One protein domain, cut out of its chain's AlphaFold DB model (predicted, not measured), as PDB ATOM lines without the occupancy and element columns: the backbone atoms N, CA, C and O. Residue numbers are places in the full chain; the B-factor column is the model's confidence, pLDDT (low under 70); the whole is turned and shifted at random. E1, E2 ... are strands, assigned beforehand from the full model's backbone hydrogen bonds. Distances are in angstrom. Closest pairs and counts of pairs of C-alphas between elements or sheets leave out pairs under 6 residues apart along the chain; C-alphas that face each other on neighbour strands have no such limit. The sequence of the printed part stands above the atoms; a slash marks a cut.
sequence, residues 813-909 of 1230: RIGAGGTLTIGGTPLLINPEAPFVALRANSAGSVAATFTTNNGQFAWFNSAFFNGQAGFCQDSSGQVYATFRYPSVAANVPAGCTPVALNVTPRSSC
ATOM      1  N   ARG A 813     118.887  65.156 174.866       77.31
ATOM      2  CA  ARG A 813     118.897  66.225 175.882       77.31
ATOM      3  C   ARG A 813     120.222  66.199 176.636       77.31
ATOM      4  O   ARG A 813     120.597  65.148 177.148       77.31
ATOM      5  N   ILE A 814     120.887  67.348 176.732       73.56
ATOM      6  CA  ILE A 814     122.094  67.531 177.548       73.56
ATOM      7  C   ILE A 814     121.651  67.972 178.952       73.56
ATOM      8  O   ILE A 814     120.881  68.922 179.087       73.56
ATOM      9  N   GLY A 815     122.076  67.241 179.981       64.75
ATOM     10  CA  GLY A 815     121.776  67.499 181.389       64.75
ATOM     11  C   GLY A 815     122.800  68.413 182.070       64.75
ATOM     12  O   GLY A 815     123.854  68.718 181.519       64.75
ATOM     13  N   ALA A 816     122.507  68.818 183.310       52.03
ATOM     14  CA  ALA A 816     123.317  69.781 184.069       52.03
ATOM     15  C   ALA A 816     124.752  69.310 184.406       52.03
ATOM     16  O   ALA A 816     125.594  70.136 184.740       52.03
ATOM     17  N   GLY A 817     125.043  68.009 184.291       55.19
ATOM     18  CA  GLY A 817     126.395  67.437 184.391       55.19
ATOM     19  C   GLY A 817     127.044  67.143 183.032       55.19
ATOM     20  O   GLY A 817     127.870  66.242 182.938       55.19
ATOM     21  N   GLY A 818     126.594  67.793 181.953       60.72
ATOM     22  CA  GLY A 818     127.057  67.545 180.580       60.72
ATOM     23  C   GLY A 818     126.565  66.234 179.952       60.72
ATOM     24  O   GLY A 818     126.839  65.997 178.781       60.72
ATOM     25  N   THR A 819     125.827  65.401 180.696       62.16
ATOM     26  CA  THR A 819     125.339  64.072 180.296       62.16
ATOM     27  C   THR A 819     124.296  64.117 179.183       62.16
ATOM     28  O   THR A 819     123.320  64.860 179.271       62.16
ATOM     29  N   LEU A 820     124.428  63.264 178.163       72.81
ATOM     30  CA  LEU A 820     123.385  63.087 177.149       72.81
ATOM     31  C   LEU A 820     122.356  62.046 177.589       72.81
ATOM     32  O   LEU A 820     122.710  60.936 177.984       72.81
ATOM     33  N   THR A 821     121.077  62.371 177.428       72.31
ATOM     34  CA  THR A 821     119.975  61.403 177.471       72.31
ATOM     35  C   THR A 821     119.277  61.333 176.115       72.31
ATOM     36  O   THR A 821     119.113  62.349 175.439       72.31
ATOM     37  N   ILE A 822     118.870  60.130 175.712       76.31
ATOM     38  CA  ILE A 822     118.144  59.832 174.473       76.31
ATOM     39  C   ILE A 822     116.773  59.298 174.870       76.31
ATOM     40  O   ILE A 822     116.668  58.230 175.465       76.31
ATOM     41  N   GLY A 823     115.716  60.071 174.613       68.88
ATOM     42  CA  GLY A 823     114.354  59.710 175.040       68.88
ATOM     43  C   GLY A 823     114.134  59.673 176.564       68.88
ATOM     44  O   GLY A 823     113.029  59.372 177.002       68.88
ATOM     45  N   GLY A 824     115.152  60.007 177.365       66.94
ATOM     46  CA  GLY A 824     115.155  59.934 178.832       66.94
ATOM     47  C   GLY A 824     116.244  59.012 179.393       66.94
ATOM     48  O   GLY A 824     116.772  59.288 180.466       66.94
ATOM     49  N   THR A 825     116.655  57.982 178.648       68.44
ATOM     50  CA  THR A 825     117.740  57.065 179.037       68.44
ATOM     51  C   THR A 825     119.107  57.735 178.842       68.44
ATOM     52  O   THR A 825     119.323  58.320 177.780       68.44
ATOM     53  N   PRO A 826     120.057  57.672 179.794       67.88
ATOM     54  CA  PRO A 826     121.413  58.185 179.579       67.88
ATOM     55  C   PRO A 826     122.164  57.371 178.513       67.88
ATOM     56  O   PRO A 826     122.155  56.143 178.549       67.88
ATOM     57  N   LEU A 827     122.845  58.050 177.582       72.00
ATOM     58  CA  LEU A 827     123.763  57.406 176.636       72.00
ATOM     59  C   LEU A 827     125.086  57.117 177.364       72.00
ATOM     60  O   LEU A 827     125.942  57.993 177.486       72.00
ATOM     61  N   LEU A 828     125.233  55.890 177.860       68.31
ATOM     62  CA  LEU A 828     126.417  55.413 178.579       68.31
ATOM     63  C   LEU A 828     127.338  54.601 177.656       68.31
ATOM     64  O   LEU A 828     126.858  53.933 176.736       68.31
ATOM     65  N   ILE A 829     128.651  54.621 177.923       69.94
ATOM     66  CA  ILE A 829     129.656  53.821 177.195       69.94
ATOM     67  C   ILE A 829     130.627  53.100 178.135       69.94
ATOM     68  O   ILE A 829     130.936  53.586 179.226       69.94
ATOM     69  N   ASN A 830     131.116  51.936 177.704       64.94
ATOM     70  CA  ASN A 830     132.244  51.256 178.340       64.94
ATOM     71  C   ASN A 830     133.560  51.904 177.869       64.94
ATOM     72  O   ASN A 830     133.714  52.101 176.662       64.94
ATOM     73  N   PRO A 831     134.527  52.187 178.764       56.84
ATOM     74  CA  PRO A 831     135.753  52.923 178.423       56.84
ATOM     75  C   PRO A 831     136.674  52.181 177.440       56.84
ATOM     76  O   PRO A 831     137.526  52.794 176.803       56.84
ATOM     77  N   GLU A 832     136.511  50.866 177.291       62.41
ATOM     78  CA  GLU A 832     137.311  50.056 176.371       62.41
ATOM     79  C   GLU A 832     136.759  50.030 174.936       62.41
ATOM     80  O   GLU A 832     137.508  49.735 173.997       62.41
ATOM     81  N   ALA A 833     135.473  50.346 174.744       74.62
ATOM     82  CA  ALA A 833     134.778  50.147 173.476       74.62
ATOM     83  C   ALA A 833     135.370  51.018 172.344       74.62
ATOM     84  O   ALA A 833     135.594  52.212 172.541       74.62
ATOM     85  N   PRO A 834     135.605  50.469 171.136       79.12
ATOM     86  CA  PRO A 834     136.106  51.255 170.005       79.12
ATOM     87  C   PRO A 834     135.069  52.249 169.457       79.12
ATOM     88  O   PRO A 834     135.432  53.338 169.012       79.12
ATOM     89  N   PHE A 835     133.789  51.872 169.497       85.56
ATOM     90  CA  PHE A 835     132.648  52.641 169.003       85.56
ATOM     91  C   PHE A 835     131.350  52.222 169.712       85.56
ATOM     92  O   PHE A 835     131.283  51.152 170.319       85.56
ATOM     93  N   VAL A 836     130.298  53.039 169.605       84.88
ATOM     94  CA  VAL A 836     128.937  52.724 170.081       84.88
ATOM     95  C   VAL A 836     127.886  53.212 169.081       84.88
ATOM     96  O   VAL A 836     128.074  54.242 168.438       84.88
ATOM     97  N   ALA A 837     126.767  52.498 168.949       83.25
ATOM     98  CA  ALA A 837     125.616  52.979 168.183       83.25
ATOM     99  C   ALA A 837     124.880  54.084 168.960       83.25
ATOM    100  O   ALA A 837     124.578  53.905 170.143       83.25
ATOM    101  N   LEU A 838     124.539  55.194 168.301       82.81
ATOM    102  CA  LEU A 838     123.688  56.231 168.888       82.81
ATOM    103  C   LEU A 838     122.232  55.739 168.886       82.81
ATOM    104  O   LEU A 838     121.539  55.826 167.875       82.81
ATOM    105  N   ARG A 839     121.788  55.169 170.013       74.94
ATOM    106  CA  ARG A 839     120.433  54.624 170.205       74.94
ATOM    107  C   ARG A 839     120.004  54.706 171.671       74.94
ATOM    108  O   ARG A 839     120.848  54.745 172.558       74.94
ATOM    109  N   ALA A 840     118.697  54.658 171.929       63.34
ATOM    110  CA  ALA A 840     118.096  54.894 173.253       63.34
ATOM    111  C   ALA A 840     118.458  53.886 174.371       63.34
ATOM    112  O   ALA A 840     118.070  54.099 175.513       63.34
ATOM    113  N   ASN A 841     119.197  52.817 174.057       59.72
ATOM    114  CA  ASN A 841     119.656  51.791 174.996       59.72
ATOM    115  C   ASN A 841     121.151  51.492 174.745       59.72
ATOM    116  O   ASN A 841     121.489  50.536 174.035       59.72
ATOM    117  N   SER A 842     122.050  52.321 175.288       63.56
ATOM    118  CA  SER A 842     123.484  52.014 175.392       63.56
ATOM    119  C   SER A 842     123.879  51.871 176.863       63.56
ATOM    120  O   SER A 842     123.540  52.708 177.694       63.56
ATOM    121  N   ALA A 843     124.570  50.779 177.188       55.81
ATOM    122  CA  ALA A 843     125.025  50.484 178.540       55.81
ATOM    123  C   ALA A 843     126.513  50.822 178.695       55.81
ATOM    124  O   ALA A 843     127.299  50.642 177.762       55.81
ATOM    125  N   GLY A 844     126.897  51.278 179.886       58.88
ATOM    126  CA  GLY A 844     128.282  51.579 180.217       58.88
ATOM    127  C   GLY A 844     128.447  52.351 181.521       58.88
ATOM    128  O   GLY A 844     127.485  52.522 182.266       58.88
ATOM    129  N   SER A 845     129.664  52.822 181.783       52.78
ATOM    130  CA  SER A 845     130.049  53.500 183.030       52.78
ATOM    131  C   SER A 845     130.493  54.954 182.852       52.78
ATOM    132  O   SER A 845     130.508  55.705 183.825       52.78
ATOM    133  N   VAL A 846     130.843  55.381 181.634       51.78
ATOM    134  CA  VAL A 846     131.374  56.729 181.385       51.78
ATOM    135  C   VAL A 846     130.254  57.703 181.022       51.78
ATOM    136  O   VAL A 846     129.648  57.605 179.953       51.78
ATOM    137  N   ALA A 847     130.047  58.693 181.891       52.66
ATOM    138  CA  ALA A 847     129.474  59.985 181.531       52.66
ATOM    139  C   ALA A 847     130.588  60.905 180.996       52.66
ATOM    140  O   ALA A 847     131.705  60.889 181.507       52.66
ATOM    141  N   ALA A 848     130.297  61.694 179.964       56.94
ATOM    142  CA  ALA A 848     131.254  62.602 179.328       56.94
ATOM    143  C   ALA A 848     130.527  63.804 178.705       56.94
ATOM    144  O   ALA A 848     129.307  63.769 178.552       56.94
ATOM    145  N   THR A 849     131.263  64.864 178.371       62.28
ATOM    146  CA  THR A 849     130.686  66.184 178.078       62.28
ATOM    147  C   THR A 849     130.216  66.305 176.629       62.28
ATOM    148  O   THR A 849     131.009  66.221 175.688       62.28
ATOM    149  N   PHE A 850     128.923  66.566 176.444       70.56
ATOM    150  CA  PHE A 850     128.322  66.862 175.143       70.56
ATOM    151  C   PHE A 850     128.076  68.367 174.989       70.56
ATOM    152  O   PHE A 850     127.671  69.035 175.937       70.56
ATOM    153  N   THR A 851     128.311  68.908 173.793       66.00
ATOM    154  CA  THR A 851     128.147  70.339 173.492       66.00
ATOM    155  C   THR A 851     127.793  70.579 172.019       66.00
ATOM    156  O   THR A 851     127.769  69.653 171.205       66.00
ATOM    157  N   THR A 852     127.498  71.832 171.667       68.31
ATOM    158  CA  THR A 852     127.057  72.241 170.328       68.31
ATOM    159  C   THR A 852     127.954  73.345 169.760       68.31
ATOM    160  O   THR A 852     127.668  74.536 169.908       68.31
ATOM    161  N   ASN A 853     129.040  72.964 169.090       57.34
ATOM    162  CA  ASN A 853     129.992  73.909 168.504       57.34
ATOM    163  C   ASN A 853     129.476  74.401 167.144       57.34
ATOM    164  O   ASN A 853     129.371  73.622 166.201       57.34
ATOM    165  N   ASN A 854     129.150  75.694 167.030       58.75
ATOM    166  CA  ASN A 854     128.663  76.335 165.795       58.75
ATOM    167  C   ASN A 854     127.456  75.629 165.132       58.75
ATOM    168  O   ASN A 854     127.283  75.691 163.917       58.75
ATOM    169  N   GLY A 855     126.620  74.947 165.923       62.62
ATOM    170  CA  GLY A 855     125.480  74.165 165.432       62.62
ATOM    171  C   GLY A 855     125.796  72.712 165.048       62.62
ATOM    172  O   GLY A 855     124.871  71.985 164.697       62.62
ATOM    173  N   GLN A 856     127.047  72.255 165.159       71.19
ATOM    174  CA  GLN A 856     127.396  70.831 165.101       71.19
ATOM    175  C   GLN A 856     127.418  70.190 166.489       71.19
ATOM    176  O   GLN A 856     127.804  70.809 167.480       71.19
ATOM    177  N   PHE A 857     127.001  68.929 166.545       81.75
ATOM    178  CA  PHE A 857     127.028  68.091 167.734       81.75
ATOM    179  C   PHE A 857     128.454  67.600 167.988       81.75
ATOM    180  O   PHE A 857     129.072  66.996 167.111       81.75
ATOM    181  N   ALA A 858     128.973  67.847 169.189       81.00
ATOM    182  CA  ALA A 858     130.315  67.442 169.581       81.00
ATOM    183  C   ALA A 858     130.301  66.752 170.950       81.00
ATOM    184  O   ALA A 858     129.578  67.150 171.864       81.00
ATOM    185  N   TRP A 859     131.122  65.711 171.083       81.69
ATOM    186  CA  TRP A 859     131.242  64.900 172.290       81.69
ATOM    187  C   TRP A 859     132.717  64.801 172.668       81.69
ATOM    188  O   TRP A 859     133.511  64.233 171.918       81.69
ATOM    189  N   PHE A 860     133.078  65.384 173.809       75.94
ATOM    190  CA  PHE A 860     134.458  65.519 174.263       75.94
ATOM    191  C   PHE A 860     134.757  64.603 175.451       75.94
ATOM    192  O   PHE A 860     133.971  64.499 176.395       75.94
ATOM    193  N   ASN A 861     135.917  63.951 175.398       73.69
ATOM    194  CA  ASN A 861     136.515  63.175 176.482       73.69
ATOM    195  C   ASN A 861     138.009  62.998 176.172       73.69
ATOM    196  O   ASN A 861     138.358  62.618 175.056       73.69
ATOM    197  N   SER A 862     138.891  63.218 177.148       70.69
ATOM    198  CA  SER A 862     140.343  63.030 176.996       70.69
ATOM    199  C   SER A 862     140.753  61.591 176.647       70.69
ATOM    200  O   SER A 862     141.825  61.394 176.082       70.69
ATOM    201  N   ALA A 863     139.900  60.598 176.923       67.00
ATOM    202  CA  ALA A 863     140.098  59.204 176.522       67.00
ATOM    203  C   ALA A 863     139.778  58.920 175.037       67.00
ATOM    204  O   ALA A 863     140.085  57.832 174.544       67.00
ATOM    205  N   PHE A 864     139.149  59.855 174.314       79.94
ATOM    206  CA  PHE A 864     138.857  59.704 172.886       79.94
ATOM    207  C   PHE A 864     140.048  60.140 172.024       79.94
ATOM    208  O   PHE A 864     140.842  61.001 172.404       79.94
ATOM    209  N   PHE A 865     140.153  59.586 170.815       75.25
ATOM    210  CA  PHE A 865     141.141  60.016 169.828       75.25
ATOM    211  C   PHE A 865     141.025  61.530 169.554       75.25
ATOM    212  O   PHE A 865     139.948  62.033 169.252       75.25
ATOM    213  N   ASN A 866     142.133  62.268 169.682       78.69
ATOM    214  CA  ASN A 866     142.172  63.741 169.640       78.69
ATOM    215  C   ASN A 866     141.222  64.460 170.634       78.69
ATOM    216  O   ASN A 866     140.909  65.633 170.440       78.69
ATOM    217  N   GLY A 867     140.769  63.790 171.698       74.44
ATOM    218  CA  GLY A 867     139.897  64.360 172.732       74.44
ATOM    219  C   GLY A 867     138.411  64.473 172.361       74.44
ATOM    220  O   GLY A 867     137.620  64.958 173.172       74.44
ATOM    221  N   GLN A 868     138.007  64.039 171.160       82.75
ATOM    222  CA  GLN A 868     136.638  64.161 170.652       82.75
ATOM    223  C   GLN A 868     136.196  62.872 169.945       82.75
ATOM    224  O   GLN A 868     136.964  62.277 169.195       82.75
ATOM    225  N   ALA A 869     134.945  62.452 170.139       85.44
ATOM    226  CA  ALA A 869     134.389  61.334 169.386       85.44
ATOM    227  C   ALA A 869     134.199  61.717 167.908       85.44
ATOM    228  O   ALA A 869     133.682  62.794 167.592       85.44
ATOM    229  N   GLY A 870     134.584  60.813 167.008       86.69
ATOM    230  CA  GLY A 870     134.158  60.856 165.613       86.69
ATOM    231  C   GLY A 870     132.734  60.319 165.460       86.69
ATOM    232  O   GLY A 870     132.202  59.675 166.365       86.69
ATOM    233  N   PHE A 871     132.125  60.542 164.296       89.38
ATOM    234  CA  PHE A 871     130.844  59.932 163.935       89.38
ATOM    235  C   PHE A 871     130.928  59.285 162.553       89.38
ATOM    236  O   PHE A 871     131.596  59.795 161.651       89.38
ATOM    237  N   CYS A 872     130.247  58.156 162.378       88.44
ATOM    238  CA  CYS A 872     130.117  57.487 161.087       88.44
ATOM    239  C   CYS A 872     128.716  56.884 160.921       88.44
ATOM    240  O   CYS A 872     128.043  56.598 161.910       88.44
ATOM    241  N   GLN A 873     128.275  56.698 159.680       88.88
ATOM    242  CA  GLN A 873     127.008  56.068 159.323       88.88
ATOM    243  C   GLN A 873     127.264  54.831 158.457       88.88
ATOM    244  O   GLN A 873     128.030  54.891 157.491       88.88
ATOM    245  N   ASP A 874     126.648  53.708 158.817       84.38
ATOM    246  CA  ASP A 874     126.754  52.460 158.060       84.38
ATOM    247  C   ASP A 874     125.756  52.379 156.888       84.38
ATOM    248  O   ASP A 874     124.905  53.248 156.690       84.38
ATOM    249  N   SER A 875     125.836  51.296 156.112       80.00
ATOM    250  CA  SER A 875     124.925  51.046 154.984       80.00
ATOM    251  C   SER A 875     123.449  50.813 155.364       80.00
ATOM    252  O   SER A 875     122.603  50.794 154.474       80.00
ATOM    253  N   SER A 876     123.122  50.655 156.654       80.44
ATOM    254  CA  SER A 876     121.742  50.591 157.172       80.44
ATOM    255  C   SER A 876     121.202  51.959 157.619       80.44
ATOM    256  O   SER A 876     120.049  52.082 158.042       80.44
ATOM    257  N   GLY A 877     122.035  53.002 157.543       77.19
ATOM    258  CA  GLY A 877     121.731  54.337 158.040       77.19
ATOM    259  C   GLY A 877     121.938  54.506 159.549       77.19
ATOM    260  O   GLY A 877     121.711  55.608 160.050       77.19
ATOM    261  N   GLN A 878     122.382  53.479 160.284       85.25
ATOM    262  CA  GLN A 878     122.668  53.600 161.715       85.25
ATOM    263  C   GLN A 878     123.921  54.454 161.920       85.25
ATOM    264  O   GLN A 878     124.986  54.185 161.362       85.25
ATOM    265  N   VAL A 879     123.796  55.481 162.764       87.81
ATOM    266  CA  VAL A 879     124.916  56.344 163.153       87.81
ATOM    267  C   VAL A 879     125.609  55.797 164.399       87.81
ATOM    268  O   VAL A 879     124.964  55.433 165.387       87.81
ATOM    269  N   TYR A 880     126.934  55.774 164.357       87.06
ATOM    270  CA  TYR A 880     127.827  55.360 165.431       87.06
ATOM    271  C   TYR A 880     128.720  56.528 165.852       87.06
ATOM    272  O   TYR A 880     129.150  57.319 165.012       87.06
ATOM    273  N   ALA A 881     129.041  56.603 167.143       87.75
ATOM    274  CA  ALA A 881     130.157  57.398 167.646       87.75
ATOM    275  C   ALA A 881     131.408  56.513 167.740       87.75
ATOM    276  O   ALA A 881     131.322  55.379 168.216       87.75
ATOM    277  N   THR A 882     132.555  57.014 167.286       87.12
ATOM    278  CA  THR A 882     133.844  56.308 167.268       87.12
ATOM    279  C   THR A 882     134.836  56.992 168.208       87.12
ATOM    280  O   THR A 882     134.997  58.212 168.189       87.12
ATOM    281  N   PHE A 883     135.502  56.208 169.057       85.25
ATOM    282  CA  PHE A 883     136.335  56.719 170.154       85.25
ATOM    283  C   PHE A 883     137.833  56.502 169.927       85.25
ATOM    284  O   PHE A 883     138.660  57.161 170.553       85.25
ATOM    285  N   ARG A 884     138.197  55.590 169.020       79.94
ATOM    286  CA  ARG A 884     139.583  55.242 168.672       79.94
ATOM    287  C   ARG A 884     139.912  55.660 167.233       79.94
ATOM    288  O   ARG A 884     139.024  56.009 166.461       79.94
ATOM    289  N   TYR A 885     141.196  55.630 166.866       80.31
ATOM    290  CA  TYR A 885     141.683  56.122 165.570       80.31
ATOM    291  C   TYR A 885     140.991  55.414 164.380       80.31
ATOM    292  O   TYR A 885     141.178  54.201 164.223       80.31
ATOM    293  N   PRO A 886     140.214  56.123 163.535       71.44
ATOM    294  CA  PRO A 886     139.275  55.484 162.609       71.44
ATOM    295  C   PRO A 886     139.927  54.808 161.395       71.44
ATOM    296  O   PRO A 886     139.269  54.046 160.696       71.44
ATOM    297  N   SER A 887     141.219  55.037 161.142       73.44
ATOM    298  CA  SER A 887     141.961  54.381 160.053       73.44
ATOM    299  C   SER A 887     142.293  52.905 160.328       73.44
ATOM    300  O   SER A 887     142.845  52.233 159.461       73.44
ATOM    301  N   VAL A 888     141.976  52.389 161.521       76.25
ATOM    302  CA  VAL A 888     142.123  50.971 161.880       76.25
ATOM    303  C   VAL A 888     140.759  50.293 161.768       76.25
ATOM    304  O   VAL A 888     139.823  50.681 162.462       76.25
ATOM    305  N   ALA A 889     140.649  49.243 160.953       69.94
ATOM    306  CA  ALA A 889     139.371  48.588 160.643       69.94
ATOM    307  C   ALA A 889     138.633  47.966 161.853       69.94
ATOM    308  O   ALA A 889     137.442  47.698 161.760       69.94
ATOM    309  N   ALA A 890     139.310  47.754 162.987       75.88
ATOM    310  CA  ALA A 890     138.691  47.304 164.240       75.88
ATOM    311  C   ALA A 890     138.114  48.452 165.101       75.88
ATOM    312  O   ALA A 890     137.367  48.200 166.046       75.88
ATOM    313  N   ASN A 891     138.446  49.713 164.793       80.62
ATOM    314  CA  ASN A 891     138.016  50.891 165.556       80.62
ATOM    315  C   ASN A 891     136.689  51.498 165.057       80.62
ATOM    316  O   ASN A 891     136.212  52.480 165.625       80.62
ATOM    317  N   VAL A 892     136.106  50.945 163.990       85.00
ATOM    318  CA  VAL A 892     134.945  51.476 163.259       85.00
ATOM    319  C   VAL A 892     134.120  50.291 162.727       85.00
ATOM    320  O   VAL A 892     134.724  49.280 162.370       85.00
ATOM    321  N   PRO A 893     132.776  50.362 162.628       84.31
ATOM    322  CA  PRO A 893     131.998  49.332 161.940       84.31
ATOM    323  C   PRO A 893     132.435  49.150 160.477       84.31
ATOM    324  O   PRO A 893     132.781  50.114 159.787       84.31
ATOM    325  N   ALA A 894     132.376  47.918 159.970       82.25
ATOM    326  CA  ALA A 894     132.696  47.634 158.574       82.25
ATOM    327  C   ALA A 894     131.740  48.390 157.630       82.25
ATOM    328  O   ALA A 894     130.522  48.305 157.770       82.25
ATOM    329  N   GLY A 895     132.292  49.144 156.675       79.81
ATOM    330  CA  GLY A 895     131.508  49.958 155.737       79.81
ATOM    331  C   GLY A 895     130.941  51.267 156.309       79.81
ATOM    332  O   GLY A 895     130.173  51.930 155.617       79.81
ATOM    333  N   CYS A 896     131.308  51.667 157.532       87.88
ATOM    334  CA  CYS A 896     130.862  52.936 158.109       87.88
ATOM    335  C   CYS A 896     131.551  54.132 157.424       87.88
ATOM    336  O   CYS A 896     132.778  54.247 157.426       87.88
ATOM    337  N   THR A 897     130.766  55.047 156.861       87.75
ATOM    338  CA  THR A 897     131.245  56.283 156.221       87.75
ATOM    339  C   THR A 897     131.274  57.431 157.239       87.75
ATOM    340  O   THR A 897     130.307  57.580 157.983       87.75
ATOM    341  N   PRO A 898     132.345  58.242 157.353       86.44
ATOM    342  CA  PRO A 898     132.371  59.365 158.297       86.44
ATOM    343  C   PRO A 898     131.274  60.401 158.009       86.44
ATOM    344  O   PRO A 898     131.101  60.810 156.862       86.44
ATOM    345  N   VAL A 899     130.572  60.860 159.049       85.88
ATOM    346  CA  VAL A 899     129.500  61.868 158.945       85.88
ATOM    347  C   VAL A 899     129.682  62.992 159.963       85.88
ATOM    348  O   VAL A 899     130.294  62.805 161.012       85.88
ATOM    349  N   ALA A 900     129.118  64.164 159.669       82.06
ATOM    350  CA  ALA A 900     129.004  65.272 160.614       82.06
ATOM    351  C   ALA A 900     127.534  65.457 161.013       82.06
ATOM    352  O   ALA A 900     126.648  65.416 160.161       82.06
ATOM    353  N   LEU A 901     127.278  65.660 162.305       86.00
ATOM    354  CA  LEU A 901     125.929  65.766 162.858       86.00
ATOM    355  C   LEU A 901     125.612  67.227 163.196       86.00
ATOM    356  O   LEU A 901     126.259  67.819 164.059       86.00
ATOM    357  N   ASN A 902     124.606  67.805 162.538       82.88
ATOM    358  CA  ASN A 902     124.089  69.135 162.869       82.88
ATOM    359  C   ASN A 902     122.970  69.030 163.919       82.88
ATOM    360  O   ASN A 902     122.189  68.081 163.914       82.88
ATOM    361  N   VAL A 903     122.868  70.022 164.807       82.19
ATOM    362  CA  VAL A 903     121.870  70.062 165.884       82.19
ATOM    363  C   VAL A 903     120.676  70.918 165.485       82.19
ATOM    364  O   VAL A 903     120.787  72.123 165.266       82.19
ATOM    365  N   THR A 904     119.507  70.288 165.459       78.88
ATOM    366  CA  THR A 904     118.213  70.931 165.220       78.88
ATOM    367  C   THR A 904     117.458  71.067 166.548       78.88
ATOM    368  O   THR A 904     117.132  70.046 167.158       78.88
ATOM    369  N   PRO A 905     117.139  72.285 167.029       78.69
ATOM    370  CA  PRO A 905     116.306  72.458 168.219       78.69
ATOM    371  C   PRO A 905     114.921  71.838 168.006       78.69
ATOM    372  O   PRO A 905     114.289  72.112 166.986       78.69
ATOM    373  N   ARG A 906     114.389  71.062 168.964       77.31
ATOM    374  CA  ARG A 906     113.056  70.438 168.800       77.31
ATOM    375  C   ARG A 906     111.939  71.466 168.553       77.31
ATOM    376  O   ARG A 906     110.992  71.168 167.840       77.31
ATOM    377  N   SER A 907     112.081  72.688 169.068       76.38
ATOM    378  CA  SER A 907     111.179  73.823 168.810       76.38
ATOM    379  C   SER A 907     111.181  74.342 167.363       76.38
ATOM    380  O   SER A 907     110.291  75.106 167.008       76.38
ATOM    381  N   SER A 908     112.154  73.949 166.533       78.62
ATOM    382  CA  SER A 908     112.199  74.262 165.093       78.62
ATOM    383  C   SER A 908     111.567  73.182 164.205       78.62
ATOM    384  O   SER A 908     111.450  73.385 162.999       78.62
ATOM    385  N   CYS A 909     111.149  72.053 164.788       82.81
ATOM    386  CA  CYS A 909     110.410  71.003 164.095       82.81
ATOM    387  C   CYS A 909     108.925  71.384 163.988       82.81
ATOM    388  O   CYS A 909     108.277  71.627 165.008       82.81
TER     389      CYS A 909
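Overview. This is residues 813 to 909 of the 1230 residues of the protein "WSC domain-containing protein" of Colletotrichum tanaceti (UniProt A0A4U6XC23). This domain has little regular structure: a loop-rich body with a small three-stranded sheet, E2 - E6 - E5, and a separate hairpin, E3 and E4. Residues 883 to 909 have no named element; of these, 897 to 898 pair with E5. The 97 printed residues include six strands, E1 to E6 in chain order, holding 24 residues, and no named helix; both sheets are antiparallel, the class all strand. The whole is compact, radius of gyration of the C-alphas 13.1 A, spanning 38 by 28 by 25 A.

Arrangement. E1, residues 820 to 822, pairs with no named strand. E2, residues 835 to 837, is antiparallel to E6, residues 879 to 882; N 836 and O 881 are 2.9 A apart. E3, residues 849 to 853, and E4, residues 856 to 860, form a hairpin; N 851 and O 858 are 2.9 A apart. E5, residues 870 to 873, forms a hairpin with E6; N 880 and O 872 are 2.8 A apart.

Along the chain. E1 begins at C-alpha 820 (123.385, 63.087, 177.149). E3 measures 12.3 A, E4 12.7 A. E6 ends at C-alpha 882 (133.844, 56.308, 167.268).

Size, cuts and confidence. The printed part has no cut. Links E1 to E2 and E2 to E3 are long. Mean pLDDT of the printed part is 74.5; 31 residues are under 70.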